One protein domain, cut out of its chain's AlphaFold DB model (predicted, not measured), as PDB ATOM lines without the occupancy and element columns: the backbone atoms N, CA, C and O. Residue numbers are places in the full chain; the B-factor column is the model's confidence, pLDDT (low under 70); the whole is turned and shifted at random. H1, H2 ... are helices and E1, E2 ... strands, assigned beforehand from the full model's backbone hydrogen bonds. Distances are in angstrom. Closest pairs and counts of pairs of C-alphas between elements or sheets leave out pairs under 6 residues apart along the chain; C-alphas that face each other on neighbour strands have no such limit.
ATOM      1  N   ASP A   3     172.547 164.103 148.717       96.88
ATOM      2  CA  ASP A   3     173.431 163.368 149.626       96.88
ATOM      3  C   ASP A   3     172.590 162.744 150.744       96.88
ATOM      4  O   ASP A   3     171.455 163.174 150.974       96.88
ATOM      5  N   ASP A   4     173.107 161.734 151.435       96.62
ATOM      6  CA  ASP A   4     172.354 161.074 152.505       96.62
ATOM      7  C   ASP A   4     172.244 161.957 153.758       96.62
ATOM      8  O   ASP A   4     171.172 162.068 154.353       96.62
ATOM      9  N   SER A   5     173.329 162.642 154.112       96.69
ATOM     10  CA  SER A   5     173.507 163.335 155.379       96.69
ATOM     11  C   SER A   5     174.580 164.426 155.283       96.69
ATOM     12  O   SER A   5     175.429 164.439 154.394       96.69
ATOM     13  N   ILE A   6     174.567 165.368 156.232       97.25
ATOM     14  CA  ILE A   6     175.655 166.335 156.416       97.25
ATOM     15  C   ILE A   6     176.054 166.338 157.893       97.25
ATOM     16  O   ILE A   6     175.329 166.865 158.734       97.25
ATOM     17  N   VAL A   7     177.226 165.771 158.201       96.81
ATOM     18  CA  VAL A   7     177.757 165.690 159.578       96.81
ATOM     19  C   VAL A   7     178.643 166.902 159.888       96.81
ATOM     20  O   VAL A   7     178.237 167.817 160.596       96.81
ATOM     21  N   ARG A   8     179.852 166.951 159.312       97.19
ATOM     22  CA  ARG A   8     180.811 168.065 159.485       97.19
ATOM     23  C   ARG A   8     180.729 169.115 158.368       97.19
ATOM     24  O   ARG A   8     181.343 170.170 158.463       97.19
ATOM     25  N   GLY A   9     180.047 168.803 157.262       96.31
ATOM     26  CA  GLY A   9     179.915 169.664 156.074       96.31
ATOM     27  C   GLY A   9     181.162 169.817 155.195       96.31
ATOM     28  O   GLY A   9     181.057 170.321 154.080       96.31
ATOM     29  N   THR A  10     182.332 169.349 155.636       97.19
ATOM     30  CA  THR A  10     183.592 169.455 154.880       97.19
ATOM     31  C   THR A  10     183.548 168.702 153.550       97.19
ATOM     32  O   THR A  10     183.989 169.239 152.534       97.19
ATOM     33  N   THR A  11     182.989 167.489 153.531       97.06
ATOM     34  CA  THR A  11     182.795 166.698 152.305       97.06
ATOM     35  C   THR A  11     181.823 167.388 151.355       97.06
ATOM     36  O   THR A  11     182.180 167.642 150.206       97.06
ATOM     37  N   SER A  12     180.642 167.777 151.845       97.56
ATOM     38  CA  SER A  12     179.618 168.450 151.039       97.56
ATOM     39  C   SER A  12     180.158 169.734 150.405       97.56
ATOM     40  O   SER A  12     180.004 169.923 149.201       97.56
ATOM     41  N   ARG A  13     180.892 170.560 151.166       98.06
ATOM     42  CA  ARG A  13     181.558 171.765 150.643       98.06
ATOM     43  C   ARG A  13     182.539 171.443 149.516       98.06
ATOM     44  O   ARG A  13     182.495 172.075 148.468       98.06
ATOM     45  N   ARG A  14     183.410 170.442 149.699       98.38
ATOM     46  CA  ARG A  14     184.381 170.034 148.666       98.38
ATOM     47  C   ARG A  14     183.684 169.594 147.379       98.38
ATOM     48  O   ARG A  14     184.131 169.978 146.301       98.38
ATOM     49  N   ILE A  15     182.603 168.820 147.494       98.19
ATOM     50  CA  ILE A  15     181.812 168.353 146.347       98.19
ATOM     51  C   ILE A  15     181.145 169.539 145.643       98.19
ATOM     52  O   ILE A  15     181.244 169.658 144.423       98.19
ATOM     53  N   ILE A  16     180.515 170.443 146.393       98.19
ATOM     54  CA  ILE A  16     179.881 171.646 145.843       98.19
ATOM     55  C   ILE A  16     180.909 172.506 145.101       98.19
ATOM     56  O   ILE A  16     180.695 172.852 143.939       98.19
ATOM     57  N   ASP A  17     182.067 172.765 145.709       98.12
ATOM     58  CA  ASP A  17     183.140 173.543 145.087       98.12
ATOM     59  C   ASP A  17     183.667 172.870 143.804       98.12
ATOM     60  O   ASP A  17     183.980 173.548 142.824       98.12
ATOM     61  N   MET A  18     183.758 171.534 143.776       98.31
ATOM     62  CA  MET A  18     184.126 170.784 142.567       98.31
ATOM     63  C   MET A  18     183.100 170.968 141.447       98.31
ATOM     64  O   MET A  18     183.481 171.255 140.314       98.31
ATOM     65  N   VAL A  19     181.811 170.841 141.762       98.12
ATOM     66  CA  VAL A  19     180.722 170.992 140.786       98.12
ATOM     67  C   VAL A  19     180.634 172.435 140.283       98.12
ATOM     68  O   VAL A  19     180.418 172.660 139.093       98.12
ATOM     69  N   ARG A  20     180.880 173.427 141.147       97.88
ATOM     70  CA  ARG A  20     180.967 174.841 140.753       97.88
ATOM     71  C   ARG A  20     182.109 175.070 139.767       97.88
ATOM     72  O   ARG A  20     181.893 175.661 138.715       97.88
ATOM     73  N   ARG A  21     183.305 174.546 140.062       98.31
ATOM     74  CA  ARG A  21     184.468 174.633 139.160       98.31
ATOM     75  C   ARG A  21     184.243 173.938 137.816       98.31
ATOM     76  O   ARG A  21     184.867 174.329 136.838       98.31
ATOM     77  N   ALA A  22     183.350 172.952 137.756       98.31
ATOM     78  CA  ALA A  22     182.941 172.305 136.510       98.31
ATOM     79  C   ALA A  22     181.961 173.148 135.661       98.31
ATOM     80  O   ALA A  22     181.564 172.707 134.588       98.31
ATOM     81  N   GLY A  23     181.582 174.351 136.113       98.31
ATOM     82  CA  GLY A  23     180.772 175.299 135.342       98.31
ATOM     83  C   GLY A  23     179.280 175.310 135.682       98.31
ATOM     84  O   GLY A  23     178.501 175.907 134.944       98.31
ATOM     85  N   ALA A  24     178.855 174.671 136.777       98.31
ATOM     86  CA  ALA A  24     177.461 174.754 137.213       98.31
ATOM     87  C   ALA A  24     177.086 176.201 137.588       98.31
ATOM     88  O   ALA A  24     177.784 176.812 138.397       98.31
ATOM     89  N   SER A  25     175.962 176.711 137.073       98.19
ATOM     90  CA  SER A  25     175.435 178.047 137.400       98.19
ATOM     91  C   SER A  25     174.862 178.114 138.817       98.19
ATOM     92  O   SER A  25     175.234 178.989 139.589       98.19
ATOM     93  N   GLU A  26     174.054 177.125 139.204       98.44
ATOM     94  CA  GLU A  26     173.418 177.001 140.526       98.44
ATOM     95  C   GLU A  26     173.559 175.565 141.064       98.44
ATOM     96  O   GLU A  26     173.556 174.593 140.308       98.44
ATOM     97  N   ILE A  27     173.778 175.427 142.369       98.62
ATOM     98  CA  ILE A  27     173.900 174.163 143.089       98.62
ATOM     99  C   ILE A  27     172.923 174.191 144.259       98.62
ATOM    100  O   ILE A  27     173.143 174.813 145.296       98.62
ATOM    101  N   HIS A  28     171.852 173.422 144.107       98.56
ATOM    102  CA  HIS A  28     170.887 173.169 145.166       98.56
ATOM    103  C   HIS A  28     171.215 171.828 145.827       98.56
ATOM    104  O   HIS A  28     171.211 170.788 145.161       98.56
ATOM    105  N   SER A  29     171.516 171.843 147.122       98.38
ATOM    106  CA  SER A  29     171.797 170.648 147.918       98.38
ATOM    107  C   SER A  29     170.523 170.138 148.595       98.38
ATOM    108  O   SER A  29     169.769 170.918 149.186       98.38
ATOM    109  N   ARG A  30     170.249 168.837 148.487       98.50
ATOM    110  CA  ARG A  30     169.122 168.159 149.138       98.50
ATOM    111  C   ARG A  30     169.647 166.964 149.922       98.50
ATOM    112  O   ARG A  30     170.374 166.149 149.371       98.50
ATOM    113  N   VAL A  31     169.288 166.886 151.195       98.50
ATOM    114  CA  VAL A  31     169.823 165.891 152.126       98.50
ATOM    115  C   VAL A  31     168.727 164.896 152.484       98.50
ATOM    116  O   VAL A  31     167.636 165.300 152.890       98.50
ATOM    117  N   GLY A  32     169.018 163.607 152.313       97.69
ATOM    118  CA  GLY A  32     168.110 162.482 152.560       97.69
ATOM    119  C   GLY A  32     167.777 162.238 154.033       97.69
ATOM    120  O   GLY A  32     166.945 161.388 154.335       97.69
ATOM    121  N   SER A  33     168.375 163.000 154.945       97.19
ATOM    122  CA  SER A  33     168.097 162.984 156.376       97.19
ATOM    123  C   SER A  33     167.642 164.359 156.876       97.19
ATOM    124  O   SER A  33     167.956 165.391 156.268       97.19
ATOM    125  N   PRO A  34     166.963 164.416 158.036       98.19
ATOM    126  CA  PRO A  34     166.922 165.626 158.845       98.19
ATOM    127  C   PRO A  34     168.331 166.062 159.261       98.19
ATOM    128  O   PRO A  34     169.293 165.289 159.188       98.19
ATOM    129  N   ALA A  35     168.463 167.316 159.686       98.06
ATOM    130  CA  ALA A  35     169.734 167.841 160.164       98.06
ATOM    131  C   ALA A  35     170.198 167.077 161.417       98.06
ATOM    132  O   ALA A  35     169.429 166.893 162.360       98.06
ATOM    133  N   ILE A  36     171.462 166.647 161.428       97.81
ATOM    134  CA  ILE A  36     172.069 165.969 162.579       97.81
ATOM    135  C   ILE A  36     172.562 167.044 163.548       97.81
ATOM    136  O   ILE A  36     173.550 167.731 163.285       97.81
ATOM    137  N   ILE A  37     171.845 167.204 164.658       97.12
ATOM    138  CA  ILE A  37     172.078 168.268 165.642       97.12
ATOM    139  C   ILE A  37     172.699 167.759 166.942       97.12
ATOM    140  O   ILE A  37     173.094 168.568 167.777       97.12
ATOM    141  N   ALA A  38     172.772 166.441 167.140       97.25
ATOM    142  CA  ALA A  38     173.301 165.819 168.349       97.25
ATOM    143  C   ALA A  38     174.141 164.564 168.023       97.25
ATOM    144  O   ALA A  38     173.830 163.877 167.046       97.25
ATOM    145  N   PRO A  39     175.191 164.250 168.809       97.00
ATOM    146  CA  PRO A  39     175.981 163.026 168.637       97.00
ATOM    147  C   PRO A  39     175.182 161.776 169.004       97.00
ATOM    148  O   PRO A  39     174.408 161.808 169.948       97.00
ATOM    149  N   CYS A  40     175.417 160.645 168.345       96.69
ATOM    150  CA  CYS A  40     174.840 159.383 168.797       96.69
ATOM    151  C   CYS A  40     175.584 158.841 170.025       96.69
ATOM    152  O   CYS A  40     176.810 158.790 170.050       96.69
ATOM    153  N   TYR A  41     174.828 158.354 171.009       95.12
ATOM    154  CA  TYR A  41     175.354 157.699 172.216       95.12
ATOM    155  C   TYR A  41     175.018 156.205 172.282       95.12
ATOM    156  O   TYR A  41     175.325 155.535 173.262       95.12
ATOM    157  N   LEU A  42     174.363 155.681 171.243       94.19
ATOM    158  CA  LEU A  42     173.790 154.332 171.207       94.19
ATOM    159  C   LEU A  42     174.487 153.426 170.181       94.19
ATOM    160  O   LEU A  42     173.888 152.477 169.684       94.19
ATOM    161  N   GLY A  43     175.752 153.717 169.863       92.31
ATOM    162  CA  GLY A  43     176.622 152.816 169.096       92.31
ATOM    163  C   GLY A  43     176.915 153.216 167.648       92.31
ATOM    164  O   GLY A  43     177.623 152.477 166.970       92.31
ATOM    165  N   ILE A  44     176.430 154.368 167.171       94.38
ATOM    166  CA  ILE A  44     176.888 154.942 165.894       94.38
ATOM    167  C   ILE A  44     178.033 155.912 166.178       94.38
ATOM    168  O   ILE A  44     177.851 156.859 166.940       94.38
ATOM    169  N   ASP A  45     179.192 155.691 165.557       92.25
ATOM    170  CA  ASP A  45     180.324 156.616 165.647       92.25
ATOM    171  C   ASP A  45     179.980 157.936 164.945       92.25
ATOM    172  O   ASP A  45     179.662 157.969 163.754       92.25
ATOM    173  N   MET A  46     179.987 159.030 165.702       92.06
ATOM    174  CA  MET A  46     179.624 160.361 165.229       92.06
ATOM    175  C   MET A  46     180.625 161.401 165.719       92.06
ATOM    176  O   MET A  46     181.287 161.246 166.742       92.06
ATOM    177  N   ALA A  47     180.701 162.512 164.983       92.19
ATOM    178  CA  ALA A  47     181.487 163.664 165.399       92.19
ATOM    179  C   ALA A  47     180.969 164.249 166.724       92.19
ATOM    180  O   ALA A  47     179.794 164.107 167.074       92.19
ATOM    181  N   THR A  48     181.843 164.956 167.439       94.69
ATOM    182  CA  THR A  48     181.448 165.666 168.660       94.69
ATOM    183  C   THR A  48     180.426 166.758 168.350       94.69
ATOM    184  O   THR A  48     180.349 167.267 167.230       94.69
ATOM    185  N   ARG A  49     179.657 167.174 169.358       94.88
ATOM    186  CA  ARG A  49     178.603 168.186 169.206       94.88
ATOM    187  C   ARG A  49     179.112 169.482 168.561       94.88
ATOM    188  O   ARG A  49     178.434 170.061 167.720       94.88
ATOM    189  N   GLN A  50     180.323 169.907 168.913       95.19
ATOM    190  CA  GLN A  50     180.978 171.099 168.370       95.19
ATOM    191  C   GLN A  50     181.405 170.933 166.903       95.19
ATOM    192  O   GLN A  50     181.478 171.917 166.168       95.19
ATOM    193  N   GLU A  51     181.690 169.705 166.473       96.38
ATOM    194  CA  GLU A  51     182.093 169.381 165.102       96.38
ATOM    195  C   GLU A  51     180.896 169.167 164.162       96.38
ATOM    196  O   GLU A  51     181.063 169.218 162.941       96.38
ATOM    197  N   LEU A  52     179.696 168.937 164.703       97.56
ATOM    198  CA  LEU A  52     178.466 168.854 163.921       97.56
ATOM    199  C   LEU A  52     178.110 170.228 163.351       97.56
ATOM    200  O   LEU A  52     177.888 171.198 164.083       97.56
ATOM    201  N   ILE A  53     177.997 170.316 162.026       97.75
ATOM    202  CA  ILE A  53     177.768 171.597 161.353       97.75
ATOM    203  C   ILE A  53     176.433 172.227 161.758       97.75
ATOM    204  O   ILE A  53     176.362 173.449 161.896       97.75
ATOM    205  N   ALA A  54     175.413 171.397 161.997       97.56
ATOM    206  CA  ALA A  54     174.044 171.819 162.262       97.56
ATOM    207  C   ALA A  54     173.691 171.932 163.757       97.56
ATOM    208  O   ALA A  54     172.599 172.393 164.068       97.56
ATOM    209  N   SER A  55     174.587 171.580 164.695       96.44
ATOM    210  CA  SER A  55     174.247 171.589 166.134       96.44
ATOM    211  C   SER A  55     173.868 172.974 166.669       96.44
ATOM    212  O   SER A  55     173.127 173.062 167.643       96.44
ATOM    213  N   TYR A  56     174.398 174.044 166.074       93.00
ATOM    214  CA  TYR A  56     174.196 175.424 166.537       93.00
ATOM    215  C   TYR A  56     173.980 176.399 165.379       93.00
ATOM    216  O   TYR A  56     174.311 177.575 165.489       93.00
ATOM    217  N   LYS A  57     173.524 175.894 164.229       96.75
ATOM    218  CA  LYS A  57     173.383 176.686 163.009       96.75
ATOM    219  C   LYS A  57     172.030 176.446 162.381       96.75
ATOM    220  O   LYS A  57     171.561 175.315 162.284       96.75
ATOM    221  N   THR A  58     171.434 177.522 161.910       97.81
ATOM    222  CA  THR A  58     170.256 177.487 161.056       97.81
ATOM    223  C   THR A  58     170.591 176.835 159.715       97.81
ATOM    224  O   THR A  58     171.740 176.820 159.268       97.81
ATOM    225  N   VAL A  59     169.568 176.351 159.007       97.69
ATOM    226  CA  VAL A  59     169.739 175.792 157.655       97.69
ATOM    227  C   VAL A  59     170.432 176.789 156.717       97.69
ATOM    228  O   VAL A  59     171.264 176.381 155.913       97.69
ATOM    229  N   LYS A  60     170.150 178.091 156.857       98.25
ATOM    230  CA  LYS A  60     170.759 179.152 156.039       98.25
ATOM    231  C   LYS A  60     172.239 179.380 156.330       98.25
ATOM    232  O   LYS A  60     173.024 179.608 155.411       98.25
ATOM    233  N   GLU A  61     172.646 179.262 157.588       98.44
ATOM    234  CA  GLU A  61     174.066 179.301 157.942       98.44
ATOM    235  C   GLU A  61     174.798 178.063 157.414       98.44
ATOM    236  O   GLU A  61     175.901 178.187 156.887       98.44
ATOM    237  N   VAL A  62     174.182 176.875 157.481       98.44
ATOM    238  CA  VAL A  62     174.779 175.658 156.908       98.44
ATOM    239  C   VAL A  62     174.885 175.745 155.382       98.44
ATOM    240  O   VAL A  62     175.937 175.417 154.843       98.44
ATOM    241  N   GLU A  63     173.844 176.230 154.699       98.50
ATOM    242  CA  GLU A  63     173.822 176.508 153.251       98.50
ATOM    243  C   GLU A  63     175.027 177.358 152.832       98.50
ATOM    244  O   GLU A  63     175.781 176.977 151.934       98.50
ATOM    245  N   SER A  64     175.253 178.448 153.568       98.25
ATOM    246  CA  SER A  64     176.371 179.363 153.342       98.25
ATOM    247  C   SER A  64     177.725 178.690 153.590       98.25
ATOM    248  O   SER A  64     178.654 178.855 152.808       98.25
ATOM    249  N   LEU A  65     177.853 177.885 154.650       98.00
ATOM    250  CA  LEU A  65     179.113 177.214 155.001       98.00
ATOM    251  C   LEU A  65     179.545 176.136 154.008       98.00
ATOM    252  O   LEU A  65     180.744 175.860 153.899       98.00
ATOM    253  N   ILE A  66     178.589 175.515 153.316       98.06
ATOM    254  CA  ILE A  66     178.863 174.509 152.286       98.06
ATOM    255  C   ILE A  66     178.906 175.099 150.870       98.06
ATOM    256  O   ILE A  66     179.128 174.343 149.931       98.06
ATOM    257  N   ASN A  67     178.733 176.420 150.717       97.94
ATOM    258  CA  ASN A  67     178.702 177.146 149.441       97.94
ATOM    259  C   ASN A  67     177.562 176.730 148.485       97.94
ATOM    260  O   ASN A  67     177.724 176.796 147.266       97.94
ATOM    261  N   ALA A  68     176.417 176.274 149.005       98.44
ATOM    262  CA  ALA A  68     175.255 175.949 148.172       98.44
ATOM    263  C   ALA A  68     174.388 177.191 147.905       98.44
ATOM    264  O   ALA A  68     174.231 178.034 148.781       98.44
ATOM    265  N   ASP A  69     173.738 177.248 146.740       98.69
ATOM    266  CA  ASP A  69     172.754 178.293 146.407       98.69
ATOM    267  C   ASP A  69     171.410 178.062 147.124       98.69
ATOM    268  O   ASP A  69     170.672 178.992 147.438       98.69
ATOM    269  N   SER A  70     171.078 176.797 147.410       98.69
ATOM    270  CA  SER A  70     170.014 176.468 148.363       98.69
ATOM    271  C   SER A  70     170.275 175.141 149.065       98.69
ATOM    272  O   SER A  70     170.756 174.199 148.430       98.69
ATOM    273  N   LEU A  71     169.854 175.017 150.320       98.75
ATOM    274  CA  LEU A  71     169.907 173.776 151.090       98.75
ATOM    275  C   LEU A  71     168.516 173.359 151.574       98.75
ATOM    276  O   LEU A  71     167.759 174.169 152.101       98.75
ATOM    277  N   GLY A  72     168.196 172.075 151.420       98.44
ATOM    278  CA  GLY A  72     166.999 171.468 151.991       98.44
ATOM    279  C   GLY A  72     167.331 170.146 152.671       98.44
ATOM    280  O   GLY A  72     168.012 169.311 152.080       98.44
ATOM    281  N   TYR A  73     166.828 169.963 153.887       98.62
ATOM    282  CA  TYR A  73     166.871 168.693 154.615       98.62
ATOM    283  C   TYR A  73     165.519 167.990 154.519       98.62
ATOM    284  O   TYR A  73     164.480 168.652 154.418       98.62
ATOM    285  N   LEU A  74     165.519 166.660 154.598       98.38
ATOM    286  CA  LEU A  74     164.289 165.910 154.815       98.38
ATOM    287  C   LEU A  74     163.681 166.320 156.166       98.38
ATOM    288  O   LEU A  74     164.380 166.429 157.171       98.38
ATOM    289  N   SER A  75     162.372 166.570 156.213       97.69
ATOM    290  CA  SER A  75     161.694 166.830 157.489       97.69
ATOM    291  C   SER A  75     161.570 165.542 158.298       97.69
ATOM    292  O   SER A  75     161.469 164.460 157.726       97.69
ATOM    293  N   ILE A  76     161.502 165.645 159.628       96.56
ATOM    294  CA  ILE A  76     161.248 164.471 160.476       96.56
ATOM    295  C   ILE A  76     159.917 163.811 160.088       96.56
ATOM    296  O   ILE A  76     159.869 162.596 159.948       96.56
ATOM    297  N   ASP A  77     158.858 164.589 159.831       96.44
ATOM    298  CA  ASP A  77     157.581 164.029 159.358       96.44
ATOM    299  C   ASP A  77     157.729 163.322 158.007       96.44
ATOM    300  O   ASP A  77     157.115 162.286 157.773       96.44
ATOM    301  N   GLY A  78     158.544 163.878 157.105       97.19
ATOM    302  CA  GLY A  78     158.873 163.250 155.828       97.19
ATOM    303  C   GLY A  78     159.603 161.921 156.003       97.19
ATOM    304  O   GLY A  78     159.251 160.960 155.327       97.19
ATOM    305  N   LEU A  79     160.555 161.856 156.937       97.00
ATOM    306  CA  LEU A  79     161.266 160.628 157.288       97.00
ATOM    307  C   LEU A  79     160.307 159.563 157.837       97.00
ATOM    308  O   LEU A  79     160.343 158.432 157.367       97.00
ATOM    309  N   MET A  80     159.416 159.924 158.767       96.38
ATOM    310  CA  MET A  80     158.436 158.979 159.328       96.38
ATOM    311  C   MET A  80     157.491 158.439 158.257       96.38
ATOM    312  O   MET A  80     157.265 157.235 158.183       96.38
ATOM    313  N   ARG A  81     156.992 159.311 157.368       96.94
ATOM    314  CA  ARG A  81     156.152 158.879 156.242       96.94
ATOM    315  C   ARG A  81     156.885 157.935 155.293       96.94
ATOM    316  O   ARG A  81     156.268 157.004 154.799       96.94
ATOM    317  N   ALA A  82     158.165 158.183 155.021       96.19
ATOM    318  CA  ALA A  82     158.956 157.347 154.120       96.19
ATOM    319  C   ALA A  82     159.271 155.962 154.705       96.19
ATOM    320  O   ALA A  82     159.461 155.017 153.948       96.19
ATOM    321  N   LEU A  83     159.345 155.856 156.033       95.50
ATOM    322  CA  LEU A  83     159.637 154.611 156.747       95.50
ATOM    323  C   LEU A  83     158.381 153.864 157.206       95.50
ATOM    324  O   LEU A  83     158.509 152.783 157.769       95.50
ATOM    325  N   GLU A  84     157.193 154.434 156.975       96.38
ATOM    326  CA  GLU A  84     155.902 153.877 157.403       96.38
ATOM    327  C   GLU A  84     155.885 153.506 158.900       96.38
ATOM    328  O   GLU A  84     155.321 152.490 159.300       96.38
ATOM    329  N   CYS A  85     156.519 154.334 159.738       92.75
ATOM    330  CA  CYS A  85     156.647 154.095 161.175       92.75
ATOM    331  C   CYS A  85     156.271 155.321 162.013       92.75
ATOM    332  O   CYS A  85     156.466 156.469 161.597       92.75
ATOM    333  N   ASP A  86     155.815 155.079 163.240       90.69
ATOM    334  CA  ASP A  86     155.530 156.147 164.190       90.69
ATOM    335  C   ASP A  86     156.806 156.704 164.831       90.69
ATOM    336  O   ASP A  86     157.801 156.010 165.055       90.69
ATOM    337  N   ARG A  87     156.761 157.984 165.227       89.56
ATOM    338  CA  ARG A  87     157.854 158.628 165.984       89.56
ATOM    339  C   ARG A  87     158.179 157.899 167.294       89.56
ATOM    340  O   ARG A  87     159.295 158.007 167.808       89.56
ATOM    341  N   SER A  88     157.209 157.197 167.880       87.19
ATOM    342  CA  SER A  88     157.406 156.393 169.090       87.19
ATOM    343  C   SER A  88     158.333 155.204 168.860       87.19
ATOM    344  O   SER A  88     159.048 154.825 169.787       87.19
ATOM    345  N   ASP A  89     158.410 154.700 167.633       89.38
ATOM    346  CA  ASP A  89     159.080 153.436 167.325       89.38
ATOM    347  C   ASP A  89     160.504 153.651 166.802       89.38
ATOM    348  O   ASP A  89     161.284 152.710 166.667       89.38
ATOM    349  N   MET A  90     160.879 154.913 166.569       91.06
ATOM    350  CA  MET A  90     162.205 155.303 166.112       91.06
ATOM    351  C   MET A  90     162.990 156.065 167.180       91.06
ATOM    352  O   MET A  90     162.467 156.921 167.900       91.06
ATOM    353  N   CYS A  91     164.295 155.793 167.251       93.88
ATOM    354  CA  CYS A  91     165.225 156.681 167.937       93.88
ATOM    355  C   CYS A  91     165.522 157.889 167.043       93.88
ATOM    356  O   CYS A  91     166.089 157.742 165.962       93.88
ATOM    357  N   LEU A  92     165.171 159.088 167.512       95.56
ATOM    358  CA  LEU A  92     165.423 160.353 166.813       95.56
ATOM    359  C   LEU A  92     166.437 161.237 167.550       95.56
ATOM    360  O   LEU A  92     166.546 162.424 167.243       95.56
ATOM    361  N   GLY A  93     167.188 160.680 168.505       96.38
ATOM    362  CA  GLY A  93     168.054 161.451 169.400       96.38
ATOM    363  C   GLY A  93     169.059 162.332 168.665       96.38
ATOM    364  O   GLY A  93     169.141 163.524 168.940       96.38
ATOM    365  N   CYS A  94     169.717 161.813 167.626       97.31
ATOM    366  CA  CYS A  94     170.695 162.585 166.845       97.31
ATOM    367  C   CYS A  94     170.071 163.776 166.082       97.31
ATOM    368  O   CYS A  94     170.772 164.700 165.672       97.31
ATOM    369  N   LEU A  95     168.752 163.744 165.871       97.00
ATOM    370  CA  LEU A  95     167.987 164.698 165.059       97.00
ATOM    371  C   LEU A  95     167.173 165.682 165.914       97.00
ATOM    372  O   LEU A  95     166.731 166.710 165.409       97.00
ATOM    373  N   THR A  96     166.953 165.359 167.190       95.75
ATOM    374  CA  THR A  96     166.069 166.102 168.110       95.75
ATOM    375  C   THR A  96     166.743 166.489 169.427       95.75
ATOM    376  O   THR A  96     166.286 167.409 170.094       95.75
ATOM    377  N   GLY A  97     167.827 165.809 169.812       95.44
ATOM    378  CA  GLY A  97     168.392 165.875 171.163       95.44
ATOM    379  C   GLY A  97     167.586 165.091 172.208       95.44
ATOM    380  O   GLY A  97     167.893 165.177 173.395       95.44
TER     381      GLY A  97
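AT A GLANCE: This is residues 3 to 97 of the 125 residues of the protein "Amidophosphoribosyltransferase" of Methanosarcina sp (UniProt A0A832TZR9). A small two-stranded parallel sheet, E1 beside E2, has H1 and H2 over one face, and the chain runs on from E2 into a looser end with the short helices H3 and H4. The long unnamed stretch 32 to 58 loops away from E1 and returns to H2. The printed part has 95 residues, under half of them in named elements, in the order H1 E1 H2 E2 H3 H4; the class is mixed. It is compact, with a radius of gyration of the C-alphas of 14.2 A, yet elongated, spanning 45 by 29 by 20 A.

HOW THE PARTS SIT: E1, residues 28 to 31, and E2, residues 70 to 73, are parallel neighbours at 12 degrees; N 29 and O 70 are within hydrogen-bond range at 2.8 A, N 72 and O 29 at 3.0 A. With H2, residues 59 to 65, they form a strand-helix-strand unit, two parallel strands joined through a helix, with a right-handed crossover. The closest C-alphas of H2 and E2 are those of Glu 63 and Leu 71, 5.2 A apart. H1, residues 10 to 21, is close to H2 but not clearly touching: the closest C-alphas, Arg 13 and Leu 65, are 7.4 A apart. They run the same way at a steep tilt of 68 degrees, only just short of about perpendicular. H3, residues 76 to 83, and H4, residues 93 to 96, are only just apart, 8.2 A at the closest C-alphas. Every O i to N i+4 pair is within hydrogen-bond range in H1, H2 and H3; H4 is too short for one.

IN THESE COORDINATES: H1 is 16.6 A long from C-alpha 10 at (183.592, 169.455, 154.880). H3 measures 10.7 A, E2 10.5 A and E1 10.1 A. H4 ends at C-alpha 96, (166.069, 166.102, 168.110).

THE WHOLE: The C-alphas farthest apart, Gly 23 and Ser 88, are 45.2 A apart. The link E1 to H2 is long, with 27 residues. The printed part has no cut, and no printed residue is under 70 in pLDDT.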